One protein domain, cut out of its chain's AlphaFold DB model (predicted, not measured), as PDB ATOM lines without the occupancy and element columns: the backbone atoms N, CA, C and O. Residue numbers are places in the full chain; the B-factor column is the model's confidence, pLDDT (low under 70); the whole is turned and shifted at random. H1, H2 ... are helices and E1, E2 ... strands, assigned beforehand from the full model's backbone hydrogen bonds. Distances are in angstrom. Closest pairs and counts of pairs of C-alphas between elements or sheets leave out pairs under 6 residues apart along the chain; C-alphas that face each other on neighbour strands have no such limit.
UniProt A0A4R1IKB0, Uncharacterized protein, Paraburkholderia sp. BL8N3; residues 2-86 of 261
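What this domain is: This is residues 2 to 86 of the 261 residues of an uncharacterized protein of Paraburkholderia sp. BL8N3 (UniProt A0A4R1IKB0). A two-stranded hairpin, E1 and E2, leads into a short helix, H1, folded back beside E1; a helical hairpin, H2 and H3, packs side by side beyond it. The printed part has 85 residues, with two named strands, antiparallel, then three named helices. The class is mixed, with 36 residues in named elements, under half. It is compact, radius of gyration of the C-alphas 12.7 A, but flat, 41 by 36 by 18 A.

How they stand to each other: E1, residues 16 to 20, and E2, residues 32 to 36, form an antiparallel hairpin; N 17 and O 35 are within hydrogen-bond range, 2.8 A. The closest C-alphas of E1 and H1, residues 37 to 43, are Ser 17 and Thr 37, 5.2 A. H2, residues 48 to 55, and H3, residues 68 to 78, touch, closest C-alphas Ala 55 and Ala 72, 4.5 A, opposite ways at a shallow tilt of 20 degrees. H1 and H3 are near each other. The three helices have every O i to N i+4 pair within hydrogen-bond range.

Where its parts are: E1, 13.4 A long, begins at C-alpha 16 (137.537, 162.306, 134.846). H3, 15.1 A, ends at C-alpha 78 (129.014, 177.777, 139.025).

The domain as a whole: The printed part has no cut. The links E1 to E2 and H2 to H3 are long. Residues 58 and 84 to 86 are under pLDDT 70.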
ATOM      1  N   THR A   2     141.408 173.235 136.832       87.69
ATOM      2  CA  THR A   2     142.785 172.952 137.299       87.69
ATOM      3  C   THR A   2     143.849 173.161 136.222       87.69
ATOM      4  O   THR A   2     145.021 173.305 136.531       87.69
ATOM      5  N   LEU A   3     143.431 173.209 134.951       91.38
ATOM      6  CA  LEU A   3     144.280 173.306 133.750       91.38
ATOM      7  C   LEU A   3     145.184 172.087 133.505       91.38
ATOM      8  O   LEU A   3     145.854 172.019 132.479       91.38
ATOM      9  N   GLU A   4     145.147 171.102 134.394       91.06
ATOM     10  CA  GLU A   4     145.781 169.804 134.206       91.06
ATOM     11  C   GLU A   4     145.061 169.011 133.113       91.06
ATOM     12  O   GLU A   4     143.830 169.050 132.989       91.06
ATOM     13  N   ARG A   5     145.835 168.246 132.336       93.06
ATOM     14  CA  ARG A   5     145.262 167.271 131.413       93.06
ATOM     15  C   ARG A   5     144.548 166.205 132.229       93.06
ATOM     16  O   ARG A   5     145.150 165.545 133.070       93.06
ATOM     17  N   LEU A   6     143.268 166.031 131.943       93.94
ATOM     18  CA  LEU A   6     142.471 165.030 132.617       93.94
ATOM     19  C   LEU A   6     142.850 163.612 132.141       93.94
ATOM     20  O   LEU A   6     143.068 163.395 130.946       93.94
ATOM     21  N   THR A   7     142.889 162.652 133.061       95.50
ATOM     22  CA  THR A   7     143.233 161.240 132.817       95.50
ATOM     23  C   THR A   7     142.012 160.328 132.962       95.50
ATOM     24  O   THR A   7     140.932 160.772 133.341       95.50
ATOM     25  N   HIS A   8     142.158 159.041 132.653       94.19
ATOM     26  CA  HIS A   8     141.095 158.055 132.823       94.19
ATOM     27  C   HIS A   8     141.683 156.729 133.315       94.19
ATOM     28  O   HIS A   8     142.731 156.304 132.829       94.19
ATOM     29  N   SER A   9     141.004 156.079 134.264       91.62
ATOM     30  CA  SER A   9     141.408 154.800 134.869       91.62
ATOM     31  C   SER A   9     142.796 154.782 135.526       91.62
ATOM     32  O   SER A   9     143.375 153.709 135.693       91.62
ATOM     33  N   THR A  10     143.337 155.932 135.938       91.69
ATOM     34  CA  THR A  10     144.645 155.991 136.623       91.69
ATOM     35  C   THR A  10     144.523 155.953 138.146       91.69
ATOM     36  O   THR A  10     145.516 155.746 138.837       91.69
ATOM     37  N   ARG A  11     143.305 156.137 138.676       89.69
ATOM     38  CA  ARG A  11     142.986 156.285 140.107       89.69
ATOM     39  C   ARG A  11     143.694 157.469 140.772       89.69
ATOM     40  O   ARG A  11     143.864 157.487 141.989       89.69
ATOM     41  N   THR A  12     144.081 158.469 139.986       92.00
ATOM     42  CA  THR A  12     144.721 159.696 140.473       92.00
ATOM     43  C   THR A  12     143.733 160.863 140.526       92.00
ATOM     44  O   THR A  12     142.604 160.786 140.037       92.00
ATOM     45  N   GLY A  13     144.147 161.983 141.126       91.50
ATOM     46  CA  GLY A  13     143.309 163.180 141.247       91.50
ATOM     47  C   GLY A  13     142.919 163.830 139.914       91.50
ATOM     48  O   GLY A  13     141.962 164.605 139.899       91.50
ATOM     49  N   THR A  14     143.604 163.512 138.810       94.94
ATOM     50  CA  THR A  14     143.322 164.044 137.467       94.94
ATOM     51  C   THR A  14     142.292 163.231 136.688       94.94
ATOM     52  O   THR A  14     141.907 163.647 135.595       94.94
ATOM     53  N   ASP A  15     141.811 162.108 137.235       95.62
ATOM     54  CA  ASP A  15     140.812 161.280 136.559       95.62
ATOM     55  C   ASP A  15     139.483 162.011 136.354       95.62
ATOM     56  O   ASP A  15     139.062 162.805 137.204       95.62
ATOM     57  N   TRP A  16     138.823 161.717 135.229       94.81
ATOM     58  CA  TRP A  16     137.537 162.306 134.846       94.81
ATOM     59  C   TRP A  16     136.485 162.031 135.914       94.81
ATOM     60  O   TRP A  16     136.325 160.906 136.384       94.81
ATOM     61  N   SER A  17     135.744 163.069 136.277       94.31
ATOM     62  CA  SER A  17     134.631 162.984 137.205       94.31
ATOM     63  C   SER A  17     133.497 163.872 136.715       94.31
ATOM     64  O   SER A  17     133.722 165.022 136.340       94.31
ATOM     65  N   VAL A  18     132.281 163.332 136.703       92.94
ATOM     66  CA  VAL A  18     131.073 164.104 136.404       92.94
ATOM     67  C   VAL A  18     130.596 164.757 137.697       92.94
ATOM     68  O   VAL A  18     130.384 164.072 138.699       92.94
ATOM     69  N   ASP A  19     130.432 166.074 137.674       92.31
ATOM     70  CA  ASP A  19     129.931 166.868 138.795       92.31
ATOM     71  C   ASP A  19     128.659 167.628 138.411       92.31
ATOM     72  O   ASP A  19     128.472 168.009 137.251       92.31
ATOM     73  N   ARG A  20     127.811 167.864 139.416       91.06
ATOM     74  CA  ARG A  20     126.693 168.803 139.335       91.06
ATOM     75  C   ARG A  20     127.179 170.168 139.795       91.06
ATOM     76  O   ARG A  20     127.437 170.344 140.984       91.06
ATOM     77  N   ILE A  21     127.293 171.140 138.900       89.31
ATOM     78  CA  ILE A  21     127.833 172.457 139.269       89.31
ATOM     79  C   ILE A  21     126.939 173.189 140.281       89.31
ATOM     80  O   ILE A  21     127.467 173.850 141.173       89.31
ATOM     81  N   ASN A  22     125.620 172.996 140.213       88.88
ATOM     82  CA  ASN A  22     124.662 173.302 141.268       88.88
ATOM     83  C   ASN A  22     124.175 171.987 141.903       88.88
ATOM     84  O   ASN A  22     123.512 171.173 141.257       88.88
ATOM     85  N   ASN A  23     124.506 171.794 143.181       87.31
ATOM     86  CA  ASN A  23     124.186 170.573 143.923       87.31
ATOM     87  C   ASN A  23     122.688 170.397 144.209       87.31
ATOM     88  O   ASN A  23     122.257 169.262 144.403       87.31
ATOM     89  N   ASP A  24     121.916 171.486 144.215       84.56
ATOM     90  CA  ASP A  24     120.471 171.456 144.455       84.56
ATOM     91  C   ASP A  24     119.694 171.096 143.175       84.56
ATOM     92  O   ASP A  24     118.538 170.672 143.231       84.56
ATOM     93  N   GLY A  25     120.340 171.225 142.011       84.50
ATOM     94  CA  GLY A  25     119.790 170.844 140.716       84.50
ATOM     95  C   GLY A  25     119.964 169.358 140.388       84.50
ATOM     96  O   GLY A  25     120.852 168.666 140.887       84.50
ATOM     97  N   ALA A  26     119.130 168.864 139.477       85.31
ATOM     98  CA  ALA A  26     119.215 167.505 138.956       85.31
ATOM     99  C   ALA A  26     120.438 167.255 138.056       85.31
ATOM    100  O   ALA A  26     121.109 168.183 137.597       85.31
ATOM    101  N   TYR A  27     120.690 165.977 137.751       84.81
ATOM    102  CA  TYR A  27     121.596 165.551 136.680       84.81
ATOM    103  C   TYR A  27     120.998 165.903 135.311       84.81
ATOM    104  O   TYR A  27     120.420 165.062 134.629       84.81
ATOM    105  N   ALA A  28     121.109 167.173 134.933       84.69
ATOM    106  CA  ALA A  28     120.499 167.732 133.737       84.69
ATOM    107  C   ALA A  28     121.510 168.538 132.912       84.69
ATOM    108  O   ALA A  28     122.541 168.999 133.410       84.69
ATOM    109  N   MET A  29     121.184 168.728 131.633       83.69
ATOM    110  CA  MET A  29     121.953 169.578 130.725       83.69
ATOM    111  C   MET A  29     122.147 170.980 131.322       83.69
ATOM    112  O   MET A  29     121.247 171.533 131.961       83.69
ATOM    113  N   GLY A  30     123.353 171.523 131.162       82.69
ATOM    114  CA  GLY A  30     123.759 172.800 131.747       82.69
ATOM    115  C   GLY A  30     124.086 172.754 133.245       82.69
ATOM    116  O   GLY A  30     124.695 173.705 133.726       82.69
ATOM    117  N   ASN A  31     123.726 171.685 133.976       88.81
ATOM    118  CA  ASN A  31     124.146 171.461 135.369       88.81
ATOM    119  C   ASN A  31     125.279 170.430 135.493       88.81
ATOM    120  O   ASN A  31     125.874 170.288 136.557       88.81
ATOM    121  N   LEU A  32     125.570 169.679 134.432       90.44
ATOM    122  CA  LEU A  32     126.607 168.654 134.437       90.44
ATOM    123  C   LEU A  32     127.895 169.149 133.802       90.44
ATOM    124  O   LEU A  32     127.885 169.792 132.754       90.44
ATOM    125  N   MET A  33     129.013 168.792 134.425       91.00
ATOM    126  CA  MET A  33     130.332 169.125 133.918       91.00
ATOM    127  C   MET A  33     131.330 168.012 134.208       91.00
ATOM    128  O   MET A  33     131.325 167.414 135.283       91.00
ATOM    129  N   VAL A  34     132.228 167.769 133.254       93.00
ATOM    130  CA  VAL A  34     133.392 166.909 133.473       93.00
ATOM    131  C   VAL A  34     134.510 167.751 134.083       93.00
ATOM    132  O   VAL A  34     135.005 168.698 133.469       93.00
ATOM    133  N   ILE A  35     134.913 167.398 135.298       94.25
ATOM    134  CA  ILE A  35     136.034 167.993 136.031       94.25
ATOM    135  C   ILE A  35     136.979 166.897 136.532       94.25
ATOM    136  O   ILE A  35     136.727 165.708 136.350       94.25
ATOM    137  N   SER A  36     138.095 167.281 137.153       95.56
ATOM    138  CA  SER A  36     138.990 166.308 137.778       95.56
ATOM    139  C   SER A  36     138.384 165.738 139.064       95.56
ATOM    140  O   SER A  36     137.617 166.397 139.769       95.56
ATOM    141  N   THR A  37     138.761 164.516 139.424       95.31
ATOM    142  CA  THR A  37     138.330 163.896 140.685       95.31
ATOM    143  C   THR A  37     138.763 164.729 141.896       95.31
ATOM    144  O   THR A  37     137.993 164.871 142.847       95.31
ATOM    145  N   ARG A  38     139.956 165.344 141.855       95.81
ATOM    146  CA  ARG A  38     140.436 166.301 142.872       95.81
ATOM    147  C   ARG A  38     139.478 167.483 143.016       95.81
ATOM    148  O   ARG A  38     139.044 167.784 144.123       95.81
ATOM    149  N   ALA A  39     139.115 168.104 141.899       95.69
ATOM    150  CA  ALA A  39     138.182 169.220 141.856       95.69
ATOM    151  C   ALA A  39     136.806 168.875 142.434       95.69
ATOM    152  O   ALA A  39     136.289 169.610 143.276       95.69
ATOM    153  N   ASN A  40     136.240 167.739 142.021       95.75
ATOM    154  CA  ASN A  40     134.940 167.282 142.507       95.75
ATOM    155  C   ASN A  40     134.980 167.012 144.024       95.75
ATOM    156  O   ASN A  40     134.153 167.511 144.789       95.75
ATOM    157  N   ARG A  41     136.028 166.318 144.495       95.31
ATOM    158  CA  ARG A  41     136.253 166.058 145.928       95.31
ATOM    159  C   ARG A  41     136.488 167.312 146.758       95.31
ATOM    160  O   ARG A  41     136.178 167.281 147.948       95.31
ATOM    161  N   ALA A  42     137.055 168.363 146.176       95.75
ATOM    162  CA  ALA A  42     137.227 169.648 146.839       95.75
ATOM    163  C   ALA A  42     135.892 170.401 146.918       95.75
ATOM    164  O   ALA A  42     135.508 170.868 147.995       95.75
ATOM    165  N   LYS A  43     135.142 170.469 145.808       95.31
ATOM    166  CA  LYS A  43     133.825 171.119 145.757       95.31
ATOM    167  C   LYS A  43     132.839 170.463 146.724       95.31
ATOM    168  O   LYS A  43     132.257 171.164 147.548       95.31
ATOM    169  N   ARG A  44     132.687 169.133 146.696       92.81
ATOM    170  CA  ARG A  44     131.678 168.400 147.490       92.81
ATOM    171  C   ARG A  44     130.301 169.087 147.401       92.81
ATOM    172  O   ARG A  44     129.850 169.469 146.326       92.81
ATOM    173  N   ALA A  45     129.675 169.310 148.557       91.94
ATOM    174  CA  ALA A  45     128.412 170.009 148.732       91.94
ATOM    175  C   ALA A  45     128.531 171.550 148.738       91.94
ATOM    176  O   ALA A  45     127.543 172.221 149.022       91.94
ATOM    177  N   LYS A  46     129.706 172.139 148.461       94.25
ATOM    178  CA  LYS A  46     129.870 173.600 148.514       94.25
ATOM    179  C   LYS A  46     129.032 174.284 147.430       94.25
ATOM    180  O   LYS A  46     129.107 173.908 146.260       94.25
ATOM    181  N   ASN A  47     128.280 175.308 147.821       92.25
ATOM    182  CA  ASN A  47     127.541 176.177 146.903       92.25
ATOM    183  C   ASN A  47     128.432 177.286 146.323       92.25
ATOM    184  O   ASN A  47     129.587 177.462 146.734       92.25
ATOM    185  N   TYR A  48     127.884 178.068 145.386       91.75
ATOM    186  CA  TYR A  48     128.620 179.151 144.731       91.75
ATOM    187  C   TYR A  48     129.241 180.132 145.735       91.75
ATOM    188  O   TYR A  48     130.416 180.473 145.614       91.75
ATOM    189  N   ARG A  49     128.493 180.566 146.761       91.19
ATOM    190  CA  ARG A  49     128.983 181.566 147.730       91.19
ATOM    191  C   ARG A  49     130.184 181.057 148.521       91.19
ATOM    192  O   ARG A  49     131.112 181.819 148.779       91.19
ATOM    193  N   GLN A  50     130.165 179.788 148.919       93.69
ATOM    194  CA  GLN A  50     131.288 179.161 149.616       93.69
ATOM    195  C   GLN A  50     132.512 179.069 148.703       93.69
ATOM    196  O   GLN A  50     133.605 179.450 149.114       93.69
ATOM    197  N   VAL A  51     132.322 178.643 147.453       94.62
ATOM    198  CA  VAL A  51     133.396 178.564 146.452       94.62
ATOM    199  C   VAL A  51     133.980 179.945 146.132       94.62
ATOM    200  O   VAL A  51     135.198 180.104 146.100       94.62
ATOM    201  N   ALA A  52     133.140 180.970 145.982       92.75
ATOM    202  CA  ALA A  52     133.576 182.343 145.740       92.75
ATOM    203  C   ALA A  52     134.395 182.914 146.912       92.75
ATOM    204  O   ALA A  52     135.374 183.617 146.689       92.75
ATOM    205  N   ARG A  53     134.058 182.583 148.167       92.81
ATOM    206  CA  ARG A  53     134.880 182.979 149.327       92.81
ATOM    207  C   ARG A  53     136.272 182.352 149.285       92.81
ATOM    208  O   ARG A  53     137.245 183.046 149.551       92.81
ATOM    209  N   LEU A  54     136.366 181.073 148.917       94.81
ATOM    210  CA  LEU A  54     137.648 180.367 148.786       94.81
ATOM    211  C   LEU A  54     138.511 180.945 147.655       94.81
ATOM    212  O   LEU A  54     139.727 181.027 147.790       94.81
ATOM    213  N   ALA A  55     137.883 181.422 146.579       93.06
ATOM    214  CA  ALA A  55     138.568 182.117 145.490       93.06
ATOM    215  C   ALA A  55     139.234 183.438 145.920       93.06
ATOM    216  O   ALA A  55     140.198 183.868 145.291       93.06
ATOM    217  N   HIS A  56     138.737 184.076 146.985       89.12
ATOM    218  CA  HIS A  56     139.263 185.334 147.525       89.12
ATOM    219  C   HIS A  56     140.217 185.148 148.715       89.12
ATOM    220  O   HIS A  56     140.604 186.135 149.344       89.12
ATOM    221  N   ALA A  57     140.603 183.909 149.041       83.88
ATOM    222  CA  ALA A  57     141.553 183.644 150.115       83.88
ATOM    223  C   ALA A  57     142.900 184.341 149.831       83.88
ATOM    224  O   ALA A  57     143.552 184.096 148.816       83.88
ATOM    225  N   THR A  58     143.306 185.236 150.731       67.75
ATOM    226  CA  THR A  58     144.436 186.165 150.544       67.75
ATOM    227  C   THR A  58     145.806 185.489 150.671       67.75
ATOM    228  O   THR A  58     146.800 186.019 150.186       67.75
ATOM    229  N   SER A  59     145.879 184.318 151.305       70.00
ATOM    230  CA  SER A  59     147.136 183.653 151.673       70.00
ATOM    231  C   SER A  59     147.794 182.849 150.544       70.00
ATOM    232  O   SER A  59     148.859 182.278 150.760       70.00
ATOM    233  N   GLY A  60     147.184 182.751 149.353       76.38
ATOM    234  CA  GLY A  60     147.664 181.833 148.304       76.38
ATOM    235  C   GLY A  60     147.563 180.352 148.702       76.38
ATOM    236  O   GLY A  60     148.052 179.479 147.987       76.38
ATOM    237  N   GLU A  61     146.943 180.076 149.848       86.88
ATOM    238  CA  GLU A  61     146.889 178.770 150.482       86.88
ATOM    239  C   GLU A  61     146.077 177.779 149.651       86.88
ATOM    240  O   GLU A  61     145.033 178.103 149.076       86.88
ATOM    241  N   ILE A  62     146.566 176.542 149.602       91.38
ATOM    242  CA  ILE A  62     145.866 175.435 148.964       91.38
ATOM    243  C   ILE A  62     144.828 174.908 149.953       91.38
ATOM    244  O   ILE A  62     145.173 174.252 150.933       91.38
ATOM    245  N   ILE A  63     143.549 175.152 149.669       92.00
ATOM    246  CA  ILE A  63     142.427 174.733 150.518       92.00
ATOM    247  C   ILE A  63     141.692 173.581 149.836       92.00
ATOM    248  O   ILE A  63     141.335 173.676 148.661       92.00
ATOM    249  N   ASP A  64     141.486 172.481 150.566       92.50
ATOM    250  CA  ASP A  64     140.932 171.213 150.059       92.50
ATOM    251  C   ASP A  64     141.618 170.714 148.771       92.50
ATOM    252  O   ASP A  64     141.006 170.078 147.912       92.50
ATOM    253  N   GLY A  65     142.914 171.006 148.630       92.56
ATOM    254  CA  GLY A  65     143.710 170.596 147.479       92.56
ATOM    255  C   GLY A  65     143.529 171.462 146.232       92.56
ATOM    256  O   GLY A  65     144.010 171.042 145.185       92.56
ATOM    257  N   LEU A  66     142.870 172.624 146.305       95.50
ATOM    258  CA  LEU A  66     142.785 173.603 145.213       95.50
ATOM    259  C   LEU A  66     143.410 174.948 145.614       95.50
ATOM    260  O   LEU A  66     143.240 175.419 146.739       95.50
ATOM    261  N   THR A  67     144.101 175.586 144.673       94.62
ATOM    262  CA  THR A  67     144.612 176.962 144.808       94.62
ATOM    263  C   THR A  67     143.480 177.997 144.693       94.62
ATOM    264  O   THR A  67     142.435 177.698 144.101       94.62
ATOM    265  N   PRO A  68     143.673 179.253 145.146       94.56
ATOM    266  CA  PRO A  68     142.672 180.311 144.970       94.56
ATOM    267  C   PRO A  68     142.287 180.550 143.502       94.56
ATOM    268  O   PRO A  68     141.115 180.741 143.188       94.56
ATOM    269  N   ALA A  69     143.245 180.448 142.572       93.44
ATOM    270  CA  ALA A  69     142.973 180.564 141.139       93.44
ATOM    271  C   ALA A  69     142.085 179.417 140.621       93.44
ATOM    272  O   ALA A  69     141.175 179.638 139.821       93.44
ATOM    273  N   GLU A  70     142.308 178.186 141.087       95.56
ATOM    274  CA  GLU A  70     141.458 177.042 140.737       95.56
ATOM    275  C   GLU A  70     140.043 177.191 141.307       95.56
ATOM    276  O   GLU A  70     139.072 176.916 140.594       95.56
ATOM    277  N   TRP A  71     139.914 177.698 142.538       96.38
ATOM    278  CA  TRP A  71     138.625 178.061 143.129       96.38
ATOM    279  C   TRP A  71     137.913 179.156 142.333       96.38
ATOM    280  O   TRP A  71     136.722 179.030 142.055       96.38
ATOM    281  N   ALA A  72     138.630 180.192 141.897       94.94
ATOM    282  CA  ALA A  72     138.065 181.287 141.112       94.94
ATOM    283  C   ALA A  72     137.541 180.810 139.748       94.94
ATOM    284  O   ALA A  72     136.467 181.215 139.295       94.94
ATOM    285  N   ARG A  73     138.252 179.875 139.109       95.62
ATOM    286  CA  ARG A  73     137.790 179.225 137.875       95.62
ATOM    287  C   ARG A  73     136.567 178.349 138.114       95.62
ATOM    288  O   ARG A  73     135.667 178.356 137.282       95.62
ATOM    289  N   LEU A  74     136.506 177.618 139.228       95.19
ATOM    290  CA  LEU A  74     135.307 176.858 139.590       95.19
ATOM    291  C   LEU A  74     134.111 177.790 139.848       95.19
ATOM    292  O   LEU A  74     133.022 177.527 139.344       95.19
ATOM    293  N   ALA A  75     134.322 178.919 140.530       94.19
ATOM    294  CA  ALA A  75     133.289 179.934 140.736       94.19
ATOM    295  C   ALA A  75     132.721 180.452 139.403       94.19
ATOM    296  O   ALA A  75     131.509 180.619 139.277       94.19
ATOM    297  N   CYS A  76     133.570 180.641 138.382       93.38
ATOM    298  CA  CYS A  76     133.125 181.031 137.041       93.38
ATOM    299  C   CYS A  76     132.180 180.011 136.402       93.38
ATOM    300  O   CYS A  76     131.290 180.400 135.657       93.38
ATOM    301  N   LEU A  77     132.372 178.723 136.675       92.06
ATOM    302  CA  LEU A  77     131.534 177.663 136.116       92.06
ATOM    303  C   LEU A  77     130.203 177.564 136.872       92.06
ATOM    304  O   LEU A  77     129.177 177.283 136.270       92.06
ATOM    305  N   MET A  78     130.206 177.855 138.174       92.00
ATOM    306  CA  MET A  78     129.014 177.777 139.025       92.00
ATOM    307  C   MET A  78     128.091 179.001 138.919       92.00
ATOM    308  O   MET A  78     126.901 178.886 139.194       92.00
ATOM    309  N   VAL A  79     128.610 180.172 138.528       89.25
ATOM    310  CA  VAL A  79     127.888 181.455 138.633       89.25
ATOM    311  C   VAL A  79     126.532 181.476 137.918       89.25
ATOM    312  O   VAL A  79     125.601 182.086 138.423       89.25
ATOM    313  N   GLY A  80     126.396 180.830 136.757       82.44
ATOM    314  CA  GLY A  80     125.124 180.823 136.024       82.44
ATOM    315  C   GLY A  80     124.221 179.628 136.325       82.44
ATOM    316  O   GLY A  80     123.065 179.623 135.902       82.44
ATOM    317  N   ALA A  81     124.734 178.640 137.059       82.75
ATOM    318  CA  ALA A  81     123.954 177.523 137.582       82.75
ATOM    319  C   ALA A  81     123.259 177.864 138.901       82.75
ATOM    320  O   ALA A  81     122.237 177.276 139.256       82.75
ATOM    321  N   GLU A  82     123.806 178.823 139.633       79.81
ATOM    322  CA  GLU A  82     123.152 179.386 140.798       79.81
ATOM    323  C   GLU A  82     122.095 180.411 140.336       79.81
ATOM    324  O   GLU A  82     122.336 181.201 139.421       79.81
ATOM    325  N   ASN A  83     120.909 180.429 140.955       70.75
ATOM    326  CA  ASN A  83     119.891 181.451 140.680       70.75
ATOM    327  C   ASN A  83     120.276 182.773 141.364       70.75
ATOM    328  O   ASN A  83     119.722 183.160 142.397       70.75
ATOM    329  N   ILE A  84     121.312 183.424 140.844       68.81
ATOM    330  CA  ILE A  84     121.895 184.605 141.464       68.81
ATOM    331  C   ILE A  84     121.045 185.837 141.150       68.81
ATOM    332  O   ILE A  84     121.044 186.341 140.030       68.81
ATOM    333  N   SER A  85     120.369 186.362 142.170       67.00
ATOM    334  CA  SER A  85     119.601 187.608 142.074       67.00
ATOM    335  C   SER A  85     120.456 188.879 142.211       67.00
ATOM    336  O   SER A  85     120.011 189.958 141.831       67.00
ATOM    337  N   ASP A  86     121.665 188.780 142.777       68.50
ATOM    338  CA  ASP A  86     122.587 189.909 142.965       68.50
ATOM    339  C   ASP A  86     123.455 190.136 141.715       68.50
ATOM    340  O   ASP A  86     124.035 189.208 141.161       68.50
TER     341      ASP A  86